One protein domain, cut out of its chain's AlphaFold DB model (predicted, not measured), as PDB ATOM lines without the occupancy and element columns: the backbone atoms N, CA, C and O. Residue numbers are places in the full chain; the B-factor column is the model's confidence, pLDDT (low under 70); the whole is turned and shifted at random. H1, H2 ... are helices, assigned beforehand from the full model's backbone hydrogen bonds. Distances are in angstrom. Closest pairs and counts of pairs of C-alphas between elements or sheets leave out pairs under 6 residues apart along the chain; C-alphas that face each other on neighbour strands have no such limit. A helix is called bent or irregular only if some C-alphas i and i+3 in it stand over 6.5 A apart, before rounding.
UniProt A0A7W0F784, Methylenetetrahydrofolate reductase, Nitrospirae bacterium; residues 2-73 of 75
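This is residues 2 to 73 of the 75 residues of the protein "Methylenetetrahydrofolate reductase" of Nitrospirae bacterium (UniProt A0A7W0F784). A long helix, H2, is folded into a V at residues 25 and 26, with a short first arm, H2a, and a long second arm, H2b; H3 packs on H2b on the side away from H2a, and the short H1 sits near the beginning of H2a, close to that arm alone. After the far end of H2b the stretch without a named element, residues 48 to 61, folds back to the beginning of H3, and residues 58 to 63 stick out from the rest. The printed part has 72 residues with three named helices, H1, H2 and H3 in that order along the chain, and no named strand; its class is all helix. It is only just compact, close to loose, with a radius of gyration of the C-alphas of 13.0 A, and its rounded outline spans 31 by 29 by 23 A.

H1 is a helix of residues 2 to 8, from C-alpha 2 at (183.982, 191.915, 170.083), and it measures 10.2 A from first to last C-alpha. H2, residues 16 to 47, was assigned as one helix by its hydrogen bonds, but it is bent: C-alphas 24 and 27 are 9.1 A apart. Its first arm, H2a, has residues 16 to 24 and a length of 12.1 A. Its second arm, H2b, has residues 27 to 47 and a length of 30.7 A, from C-alpha 27 at (181.606, 202.462, 161.674) to C-alpha 47 at (171.240, 174.007, 156.388). Residues 25 and 26 belong to neither arm. H2b is itself irregular, with C-alphas 28 and 31 at 7.4 A from each other. H3, residues 62 to 71, is 15.2 A long and ends with C-alpha 71 at (168.520, 187.935, 155.745). H3 is irregular, but only just: C-alphas 63 and 66 are 6.9 A apart.

H1 touches no helix. It is close to H2a but not clearly touching, with 2 pairs of C-alphas within 8 A; the closest C-alphas are those of Ala 2 and Ile 19, 6.3 A apart. H1 and H2a run opposite ways at a steep tilt of 48 degrees. H2a and H2b touch, H2b with residues 30 to 37 alone, and their closest C-alphas are those of Leu 22 and Ala 30, at 5.7 A. The two arms run opposite ways at a steep tilt of 40 degrees, with their centres 12.2 A apart. H2b and H3 touch, H2b with residues 35 to 40 alone; the closest C-alphas are those of Ala 39 and Ile 68, 5.4 A apart. H2b and H3 run the same way at a steep tilt of 58 degrees, with 10.1 A from centre to centre. H1 is apart from H2b and from H3, and H2a is apart from H3. In the backbones of H1 and H2a every O i to N i+4 pair is within hydrogen-bond range; in H2b it is 15 of 17 pairs and in H3 4 of 6.

The two C-alphas farthest apart are those of Lys 27 and Lys 49, at 33.7 A, and the C-alphas of Ala 2 and Gly 73, the first and last printed residues, are 25.3 A apart. The printed part runs from residue 2 to residue 73 of a full chain of 75 residues, and it has no cut. The link from H1 to H2 is short, with 7 residues, and the link from H2 to H3 is long, with 14. The C-alphas of that long link, residues 48 to 61, lie 9 to 19 A from the mean of the C-alphas. Residues 58 to 63, of which 62 and 63 belong to H3, stand free: no C-alpha 8 or more residues away along the chain comes within 10 A of theirs. The mean pLDDT of the printed part is 96.4, and no printed residue is under 70.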
ATOM      1  N   ALA A   2     183.351 193.241 170.220       92.38
ATOM      2  CA  ALA A   2     183.982 191.915 170.083       92.38
ATOM      3  C   ALA A   2     185.293 191.717 170.887       92.38
ATOM      4  O   ALA A   2     185.415 190.743 171.622       92.38
ATOM      5  N   ASN A   3     186.226 192.679 170.848       94.31
ATOM      6  CA  ASN A   3     187.445 192.620 171.676       94.31
ATOM      7  C   ASN A   3     187.149 192.659 173.185       94.31
ATOM      8  O   ASN A   3     187.857 192.044 173.973       94.31
ATOM      9  N   PHE A   4     186.104 193.388 173.594       94.75
ATOM     10  CA  PHE A   4     185.697 193.452 174.994       94.75
ATOM     11  C   PHE A   4     185.190 192.088 175.474       94.75
ATOM     12  O   PHE A   4     185.588 191.667 176.555       94.75
ATOM     13  N   LEU A   5     184.391 191.389 174.657       95.06
ATOM     14  CA  LEU A   5     183.898 190.044 174.970       95.06
ATOM     15  C   LEU A   5     185.056 189.069 175.220       95.06
ATOM     16  O   LEU A   5     185.069 188.411 176.252       95.06
ATOM     17  N   ASN A   6     186.065 189.062 174.342       96.31
ATOM     18  CA  ASN A   6     187.247 188.205 174.501       96.31
ATOM     19  C   ASN A   6     188.039 188.486 175.782       96.31
ATOM     20  O   ASN A   6     188.573 187.562 176.385       96.31
ATOM     21  N   ASN A   7     188.143 189.756 176.175       97.25
ATOM     22  CA  ASN A   7     188.991 190.156 177.296       97.25
ATOM     23  C   ASN A   7     188.281 190.081 178.653       97.25
ATOM     24  O   ASN A   7     188.956 190.016 179.675       97.25
ATOM     25  N   ASN A   8     186.944 190.143 178.678       97.44
ATOM     26  CA  ASN A   8     186.195 190.391 179.916       97.44
ATOM     27  C   ASN A   8     185.062 189.397 180.185       97.44
ATOM     28  O   ASN A   8     184.504 189.438 181.278       97.44
ATOM     29  N   VAL A   9     184.695 188.526 179.238       95.50
ATOM     30  CA  VAL A   9     183.618 187.548 179.450       95.50
ATOM     31  C   VAL A   9     184.192 186.129 179.454       95.50
ATOM     32  O   VAL A   9     184.526 185.599 178.392       95.50
ATOM     33  N   PRO A  10     184.315 185.490 180.635       96.00
ATOM     34  CA  PRO A  10     184.819 184.127 180.741       96.00
ATOM     35  C   PRO A  10     184.013 183.148 179.885       96.00
ATOM     36  O   PRO A  10     182.785 183.182 179.868       96.00
ATOM     37  N   GLY A  11     184.711 182.261 179.177       95.56
ATOM     38  CA  GLY A  11     184.088 181.246 178.325       95.56
ATOM     39  C   GLY A  11     183.622 181.745 176.952       95.56
ATOM     40  O   GLY A  11     183.241 180.920 176.126       95.56
ATOM     41  N   ILE A  12     183.703 183.050 176.661       95.44
ATOM     42  CA  ILE A  12     183.432 183.581 175.321       95.44
ATOM     43  C   ILE A  12     184.737 183.758 174.547       95.44
ATOM     44  O   ILE A  12     185.701 184.351 175.027       95.44
ATOM     45  N   ARG A  13     184.734 183.288 173.298       96.69
ATOM     46  CA  ARG A  13     185.783 183.571 172.320       96.69
ATOM     47  C   ARG A  13     185.163 183.941 170.980       96.69
ATOM     48  O   ARG A  13     184.593 183.101 170.296       96.69
ATOM     49  N   VAL A  14     185.345 185.190 170.582       96.75
ATOM     50  CA  VAL A  14     185.059 185.703 169.246       96.75
ATOM     51  C   VAL A  14     186.282 185.454 168.353       96.75
ATOM     52  O   VAL A  14     187.370 185.953 168.667       96.75
ATOM     53  N   PRO A  15     186.141 184.687 167.254       97.44
ATOM     54  CA  PRO A  15     187.213 184.452 166.289       97.44
ATOM     55  C   PRO A  15     187.784 185.740 165.685       97.44
ATOM     56  O   PRO A  15     187.046 186.685 165.405       97.44
ATOM     57  N   GLN A  16     189.095 185.746 165.412       97.31
ATOM     58  CA  GLN A  16     189.791 186.905 164.839       97.31
ATOM     59  C   GLN A  16     189.212 187.315 163.475       97.31
ATOM     60  O   GLN A  16     189.042 188.501 163.220       97.31
ATOM     61  N   SER A  17     188.811 186.344 162.651       97.62
ATOM     62  CA  SER A  17     188.188 186.594 161.346       97.62
ATOM     63  C   SER A  17     186.919 187.448 161.438       97.62
ATOM     64  O   SER A  17     186.748 188.364 160.640       97.62
ATOM     65  N   LEU A  18     186.059 187.210 162.436       97.31
ATOM     66  CA  LEU A  18     184.846 188.008 162.645       97.31
ATOM     67  C   LEU A  18     185.170 189.417 163.153       97.31
ATOM     68  O   LEU A  18     184.501 190.384 162.793       97.31
ATOM     69  N   ILE A  19     186.210 189.549 163.981       96.88
ATOM     70  CA  ILE A  19     186.690 190.855 164.450       96.88
ATOM     71  C   ILE A  19     187.208 191.677 163.269       96.88
ATOM     72  O   ILE A  19     186.921 192.871 163.184       96.88
ATOM     73  N   ASP A  20     187.952 191.047 162.367       97.38
ATOM     74  CA  ASP A  20     188.522 191.707 161.198       97.38
ATOM     75  C   ASP A  20     187.445 192.055 160.163       97.38
ATOM     76  O   ASP A  20     187.461 193.172 159.650       97.38
ATOM     77  N   GLU A  21     186.450 191.184 159.940       97.50
ATOM     78  CA  GLU A  21     185.270 191.471 159.100       97.50
ATOM     79  C   GLU A  21     184.519 192.714 159.615       97.50
ATOM     80  O   GLU A  21     184.244 193.645 158.855       97.50
ATOM     81  N   LEU A  22     184.270 192.791 160.928       96.06
ATOM     82  CA  LEU A  22     183.625 193.951 161.553       96.06
ATOM     83  C   LEU A  22     184.476 195.226 161.476       96.06
ATOM     84  O   LEU A  22     183.933 196.316 161.300       96.06
ATOM     85  N   LYS A  23     185.804 195.121 161.616       95.44
ATOM     86  CA  LYS A  23     186.710 196.275 161.483       95.44
ATOM     87  C   LYS A  23     186.749 196.796 160.050       95.44
ATOM     88  O   LYS A  23     186.674 198.007 159.856       95.44
ATOM     89  N   ALA A  24     186.850 195.898 159.071       97.38
ATOM     90  CA  ALA A  24     186.919 196.237 157.651       97.38
ATOM     91  C   ALA A  24     185.645 196.933 157.152       97.38
ATOM     92  O   ALA A  24     185.719 197.792 156.277       97.38
ATOM     93  N   ALA A  25     184.489 196.615 157.742       96.81
ATOM     94  CA  ALA A  25     183.225 197.278 157.433       96.81
ATOM     95  C   ALA A  25     183.212 198.780 157.784       96.81
ATOM     96  O   ALA A  25     182.499 199.560 157.153       96.81
ATOM     97  N   GLY A  26     183.995 199.204 158.781       95.56
ATOM     98  CA  GLY A  26     183.967 200.574 159.293       95.56
ATOM     99  C   GLY A  26     182.694 200.902 160.085       95.56
ATOM    100  O   GLY A  26     181.752 200.116 160.167       95.56
ATOM    101  N   LYS A  27     182.666 202.085 160.714       92.38
ATOM    102  CA  LYS A  27     181.606 202.462 161.674       92.38
ATOM    103  C   LYS A  27     180.202 202.472 161.068       92.38
ATOM    104  O   LYS A  27     179.269 202.025 161.722       92.38
ATOM    105  N   GLU A  28     180.062 202.966 159.842       95.19
ATOM    106  CA  GLU A  28     178.757 203.129 159.192       95.19
ATOM    107  C   GLU A  28     178.105 201.789 158.840       95.19
ATOM    108  O   GLU A  28     176.887 201.654 158.922       95.19
ATOM    109  N   LYS A  29     178.911 200.777 158.490       96.62
ATOM    110  CA  LYS A  29     178.412 199.458 158.074       96.62
ATOM    111  C   LYS A  29     178.528 198.387 159.152       96.62
ATOM    112  O   LYS A  29     177.977 197.309 158.973       96.62
ATOM    113  N   ALA A  30     179.173 198.673 160.284       94.56
ATOM    114  CA  ALA A  30     179.392 197.699 161.354       94.56
ATOM    115  C   ALA A  30     178.098 197.013 161.829       94.56
ATOM    116  O   ALA A  30     178.111 195.811 162.091       94.56
ATOM    117  N   LEU A  31     176.987 197.757 161.914       94.44
ATOM    118  CA  LEU A  31     175.692 197.194 162.303       94.44
ATOM    119  C   LEU A  31     175.169 196.204 161.254       94.44
ATOM    120  O   LEU A  31     174.831 195.076 161.602       94.44
ATOM    121  N   ASP A  32     175.144 196.596 159.976       96.81
ATOM    122  CA  ASP A  32     174.688 195.713 158.895       96.81
ATOM    123  C   ASP A  32     175.590 194.481 158.754       96.81
ATOM    124  O   ASP A  32     175.091 193.362 158.660       96.81
ATOM    125  N   THR A  33     176.909 194.646 158.861       97.56
ATOM    126  CA  THR A  33     177.858 193.526 158.871       97.56
ATOM    127  C   THR A  33     177.603 192.571 160.037       97.56
ATOM    128  O   THR A  33     177.567 191.364 159.824       97.56
ATOM    129  N   GLY A  34     177.354 193.075 161.251       96.19
ATOM    130  CA  GLY A  34     176.992 192.234 162.399       96.19
ATOM    131  C   GLY A  34     175.690 191.452 162.185       96.19
ATOM    132  O   GLY A  34     175.620 190.261 162.503       96.19
ATOM    133  N   MET A  35     174.680 192.089 161.583       97.06
ATOM    134  CA  MET A  35     173.433 191.418 161.200       97.06
ATOM    135  C   MET A  35     173.673 190.339 160.136       97.06
ATOM    136  O   MET A  35     173.161 189.232 160.273       97.06
ATOM    137  N   ASN A  36     174.497 190.617 159.119       98.12
ATOM    138  CA  ASN A  36     174.838 189.658 158.063       98.12
ATOM    139  C   ASN A  36     175.611 188.447 158.610       98.12
ATOM    140  O   ASN A  36     175.321 187.316 158.223       98.12
ATOM    141  N   ILE A  37     176.556 188.660 159.534       97.81
ATOM    142  CA  ILE A  37     177.283 187.582 160.228       97.81
ATOM    143  C   ILE A  37     176.294 186.685 160.981       97.81
ATOM    144  O   ILE A  37     176.321 185.465 160.827       97.81
ATOM    145  N   THR A  38     175.388 187.291 161.753       97.25
ATOM    146  CA  THR A  38     174.373 186.560 162.527       97.25
ATOM    147  C   THR A  38     173.453 185.754 161.609       97.25
ATOM    148  O   THR A  38     173.287 184.553 161.806       97.25
ATOM    149  N   ALA A  39     172.916 186.381 160.560       98.19
ATOM    150  CA  ALA A  39     172.038 185.732 159.590       98.19
ATOM    151  C   ALA A  39     172.722 184.560 158.868       98.19
ATOM    152  O   ALA A  39     172.130 183.490 158.726       98.19
ATOM    153  N   ARG A  40     173.991 184.726 158.469       98.12
ATOM    154  CA  ARG A  40     174.800 183.666 157.848       98.12
ATOM    155  C   ARG A  40     174.986 182.471 158.783       98.12
ATOM    156  O   ARG A  40     174.865 181.341 158.326       98.12
ATOM    157  N   HIS A  41     175.228 182.704 160.074       97.62
ATOM    158  CA  HIS A  41     175.324 181.621 161.057       97.62
ATOM    159  C   HIS A  41     173.991 180.902 161.265       97.62
ATOM    160  O   HIS A  41     173.963 179.677 161.275       97.62
ATOM    161  N   ILE A  42     172.881 181.635 161.371       98.19
ATOM    162  CA  ILE A  42     171.546 181.032 161.489       98.19
ATOM    163  C   ILE A  42     171.245 180.153 160.269       98.19
ATOM    164  O   ILE A  42     170.808 179.011 160.417       98.19
ATOM    165  N   LYS A  43     171.523 180.666 159.066       97.94
ATOM    166  CA  LYS A  43     171.346 179.925 157.817       97.94
ATOM    167  C   LYS A  43     172.186 178.648 157.798       97.94
ATOM    168  O   LYS A  43     171.641 177.586 157.519       97.94
ATOM    169  N   GLN A  44     173.461 178.740 158.177       97.94
ATOM    170  CA  GLN A  44     174.348 177.583 158.280       97.94
ATOM    171  C   GLN A  44     173.799 176.526 159.252       97.94
ATOM    172  O   GLN A  44     173.687 175.362 158.884       97.94
ATOM    173  N   LEU A  45     173.397 176.925 160.465       97.88
ATOM    174  CA  LEU A  45     172.848 176.007 161.474       97.88
ATOM    175  C   LEU A  45     171.602 175.265 160.968       97.88
ATOM    176  O   LEU A  45     171.445 174.072 161.238       97.88
ATOM    177  N   LYS A  46     170.737 175.960 160.217       96.56
ATOM    178  CA  LYS A  46     169.554 175.373 159.576       96.56
ATOM    179  C   LYS A  46     169.928 174.408 158.449       96.56
ATOM    180  O   LYS A  46     169.388 173.307 158.396       96.56
ATOM    181  N   GLU A  47     170.818 174.814 157.544       97.12
ATOM    182  CA  GLU A  47     171.240 174.007 156.388       97.12
ATOM    183  C   GLU A  47     171.956 172.722 156.820       97.12
ATOM    184  O   GLU A  47     171.683 171.648 156.283       97.12
ATOM    185  N   GLU A  48     172.805 172.815 157.842       98.38
ATOM    186  CA  GLU A  48     173.540 171.687 158.420       98.38
ATOM    187  C   GLU A  48     172.706 170.868 159.425       98.38
ATOM    188  O   GLU A  48     173.180 169.851 159.927       98.38
ATOM    189  N   LYS A  49     171.454 171.268 159.697       97.44
ATOM    190  CA  LYS A  49     170.526 170.601 160.630       97.44
ATOM    191  C   LYS A  49     171.122 170.384 162.028       97.44
ATOM    192  O   LYS A  49     170.947 169.328 162.630       97.44
ATOM    193  N   ILE A  50     171.826 171.391 162.543       98.25
ATOM    194  CA  ILE A  50     172.517 171.316 163.841       98.25
ATOM    195  C   ILE A  50     171.541 171.458 165.017       98.25
ATOM    196  O   ILE A  50     171.759 170.880 166.080       98.25
ATOM    197  N   CYS A  51     170.467 172.233 164.844       97.19
ATOM    198  CA  CYS A  51     169.474 172.516 165.879       97.19
ATOM    199  C   CYS A  51     168.103 172.863 165.276       97.19
ATOM    200  O   CYS A  51     168.028 173.329 164.140       97.19
ATOM    201  N   ASP A  52     167.034 172.726 166.068       95.94
ATOM    202  CA  ASP A  52     165.659 173.052 165.649       95.94
ATOM    203  C   ASP A  52     165.350 174.559 165.639       95.94
ATOM    204  O   ASP A  52     164.365 175.000 165.046       95.94
ATOM    205  N   GLY A  53     166.176 175.375 166.297       94.94
ATOM    206  CA  GLY A  53     165.955 176.813 166.387       94.94
ATOM    207  C   GLY A  53     167.085 177.560 167.083       94.94
ATOM    208  O   GLY A  53     168.022 176.968 167.612       94.94
ATOM    209  N   VAL A  54     166.975 178.890 167.081       96.00
ATOM    210  CA  VAL A  54     167.951 179.802 167.685       96.00
ATOM    211  C   VAL A  54     167.261 180.778 168.631       96.00
ATOM    212  O   VAL A  54     166.140 181.218 168.385       96.00
ATOM    213  N   HIS A  55     167.957 181.154 169.701       96.00
ATOM    214  CA  HIS A  55     167.574 182.272 170.557       96.00
ATOM    215  C   HIS A  55     168.463 183.480 170.233       96.00
ATOM    216  O   HIS A  55     169.686 183.389 170.341       96.00
ATOM    217  N   ILE A  56     167.864 184.605 169.832       95.31
ATOM    218  CA  ILE A  56     168.590 185.837 169.487       95.31
ATOM    219  C   ILE A  56     168.531 186.804 170.671       95.31
ATOM    220  O   ILE A  56     167.468 187.320 171.012       95.31
ATOM    221  N   MET A  57     169.688 187.099 171.265       93.69
ATOM    222  CA  MET A  57     169.818 188.147 172.281       93.69
ATOM    223  C   MET A  57     169.952 189.517 171.601       93.69
ATOM    224  O   MET A  57     171.045 189.899 171.187       93.69
ATOM    225  N   ALA A  58     168.841 190.246 171.468       91.94
ATOM    226  CA  ALA A  58     168.791 191.513 170.729       91.94
ATOM    227  C   ALA A  58     169.411 192.711 171.476       91.94
ATOM    228  O   ALA A  58     169.914 193.622 170.830       91.94
ATOM    229  N   ILE A  59     169.401 192.703 172.815       88.50
ATOM    230  CA  ILE A  59     169.989 193.737 173.692       88.50
ATOM    231  C   ILE A  59     169.616 195.167 173.241       88.50
ATOM    232  O   ILE A  59     170.474 195.940 172.815       88.50
ATOM    233  N   GLY A  60     168.331 195.524 173.320       92.75
ATOM    234  CA  GLY A  60     167.856 196.876 172.997       92.75
ATOM    235  C   GLY A  60     167.789 197.194 171.499       92.75
ATOM    236  O   GLY A  60     167.583 198.349 171.133       92.75
ATOM    237  N   MET A  61     167.997 196.191 170.639       94.88
ATOM    238  CA  MET A  61     167.896 196.273 169.176       94.88
ATOM    239  C   MET A  61     166.816 195.316 168.646       94.88
ATOM    240  O   MET A  61     166.992 194.656 167.620       94.88
ATOM    241  N   GLU A  62     165.710 195.170 169.377       96.69
ATOM    242  CA  GLU A  62     164.620 194.238 169.058       96.69
ATOM    243  C   GLU A  62     164.017 194.518 167.672       96.69
ATOM    244  O   GLU A  62     163.632 193.591 166.959       96.69
ATOM    245  N   ASP A  63     164.025 195.781 167.241       96.75
ATOM    246  CA  ASP A  63     163.566 196.221 165.921       96.75
ATOM    247  C   ASP A  63     164.403 195.655 164.759       96.75
ATOM    248  O   ASP A  63     163.948 195.641 163.615       96.75
ATOM    249  N   LYS A  64     165.620 195.162 165.025       96.88
ATOM    250  CA  LYS A  64     166.500 194.553 164.012       96.88
ATOM    251  C   LYS A  64     166.307 193.054 163.857       96.88
ATOM    252  O   LYS A  64     166.771 192.490 162.867       96.88
ATOM    253  N   VAL A  65     165.617 192.399 164.792       97.12
ATOM    254  CA  VAL A  65     165.410 190.947 164.744       97.12
ATOM    255  C   VAL A  65     164.690 190.513 163.460       97.12
ATOM    256  O   VAL A  65     165.208 189.604 162.810       97.12
ATOM    257  N   PRO A  66     163.596 191.165 163.005       97.44
ATOM    258  CA  PRO A  66     162.954 190.799 161.739       97.44
ATOM    259  C   PRO A  66     163.911 190.865 160.540       97.44
ATOM    260  O   PRO A  66     163.966 189.933 159.746       97.44
ATOM    261  N   VAL A  67     164.756 191.900 160.472       97.62
ATOM    262  CA  VAL A  67     165.739 192.079 159.387       97.62
ATOM    263  C   VAL A  67     166.788 190.962 159.377       97.62
ATOM    264  O   VAL A  67     167.185 190.488 158.312       97.62
ATOM    265  N   ILE A  68     167.251 190.517 160.549       97.94
ATOM    266  CA  ILE A  68     168.172 189.372 160.655       97.94
ATOM    267  C   ILE A  68     167.492 188.094 160.146       97.94
ATOM    268  O   ILE A  68     168.119 187.317 159.427       97.94
ATOM    269  N   MET A  69     166.219 187.886 160.497       97.31
ATOM    270  CA  MET A  69     165.445 186.705 160.103       97.31
ATOM    271  C   MET A  69     165.167 186.665 158.591       97.31
ATOM    272  O   MET A  69     165.337 185.608 157.983       97.31
ATOM    273  N   GLU A  70     164.846 187.805 157.971       97.75
ATOM    274  CA  GLU A  70     164.728 187.945 156.509       97.75
ATOM    275  C   GLU A  70     166.060 187.625 155.813       97.75
ATOM    276  O   GLU A  70     166.128 186.775 154.923       97.75
ATOM    277  N   LYS A  71     167.170 188.223 156.273       97.94
ATOM    278  CA  LYS A  71     168.520 187.935 155.745       97.94
ATOM    279  C   LYS A  71     168.906 186.456 155.897       97.94
ATOM    280  O   LYS A  71     169.679 185.942 155.089       97.94
ATOM    281  N   ALA A  72     168.391 185.775 156.922       97.56
ATOM    282  CA  ALA A  72     168.609 184.349 157.157       97.56
ATOM    283  C   ALA A  72     167.694 183.438 156.311       97.56
ATOM    284  O   ALA A  72     167.875 182.219 156.324       97.56
ATOM    285  N   GLY A  73     166.729 183.996 155.569       95.75
ATOM    286  CA  GLY A  73     165.752 183.238 154.781       95.75
ATOM    287  C   GLY A  73     164.734 182.489 155.646       95.75
ATOM    288  O   GLY A  73     164.388 181.340 155.350       95.75
TER     289      GLY A  73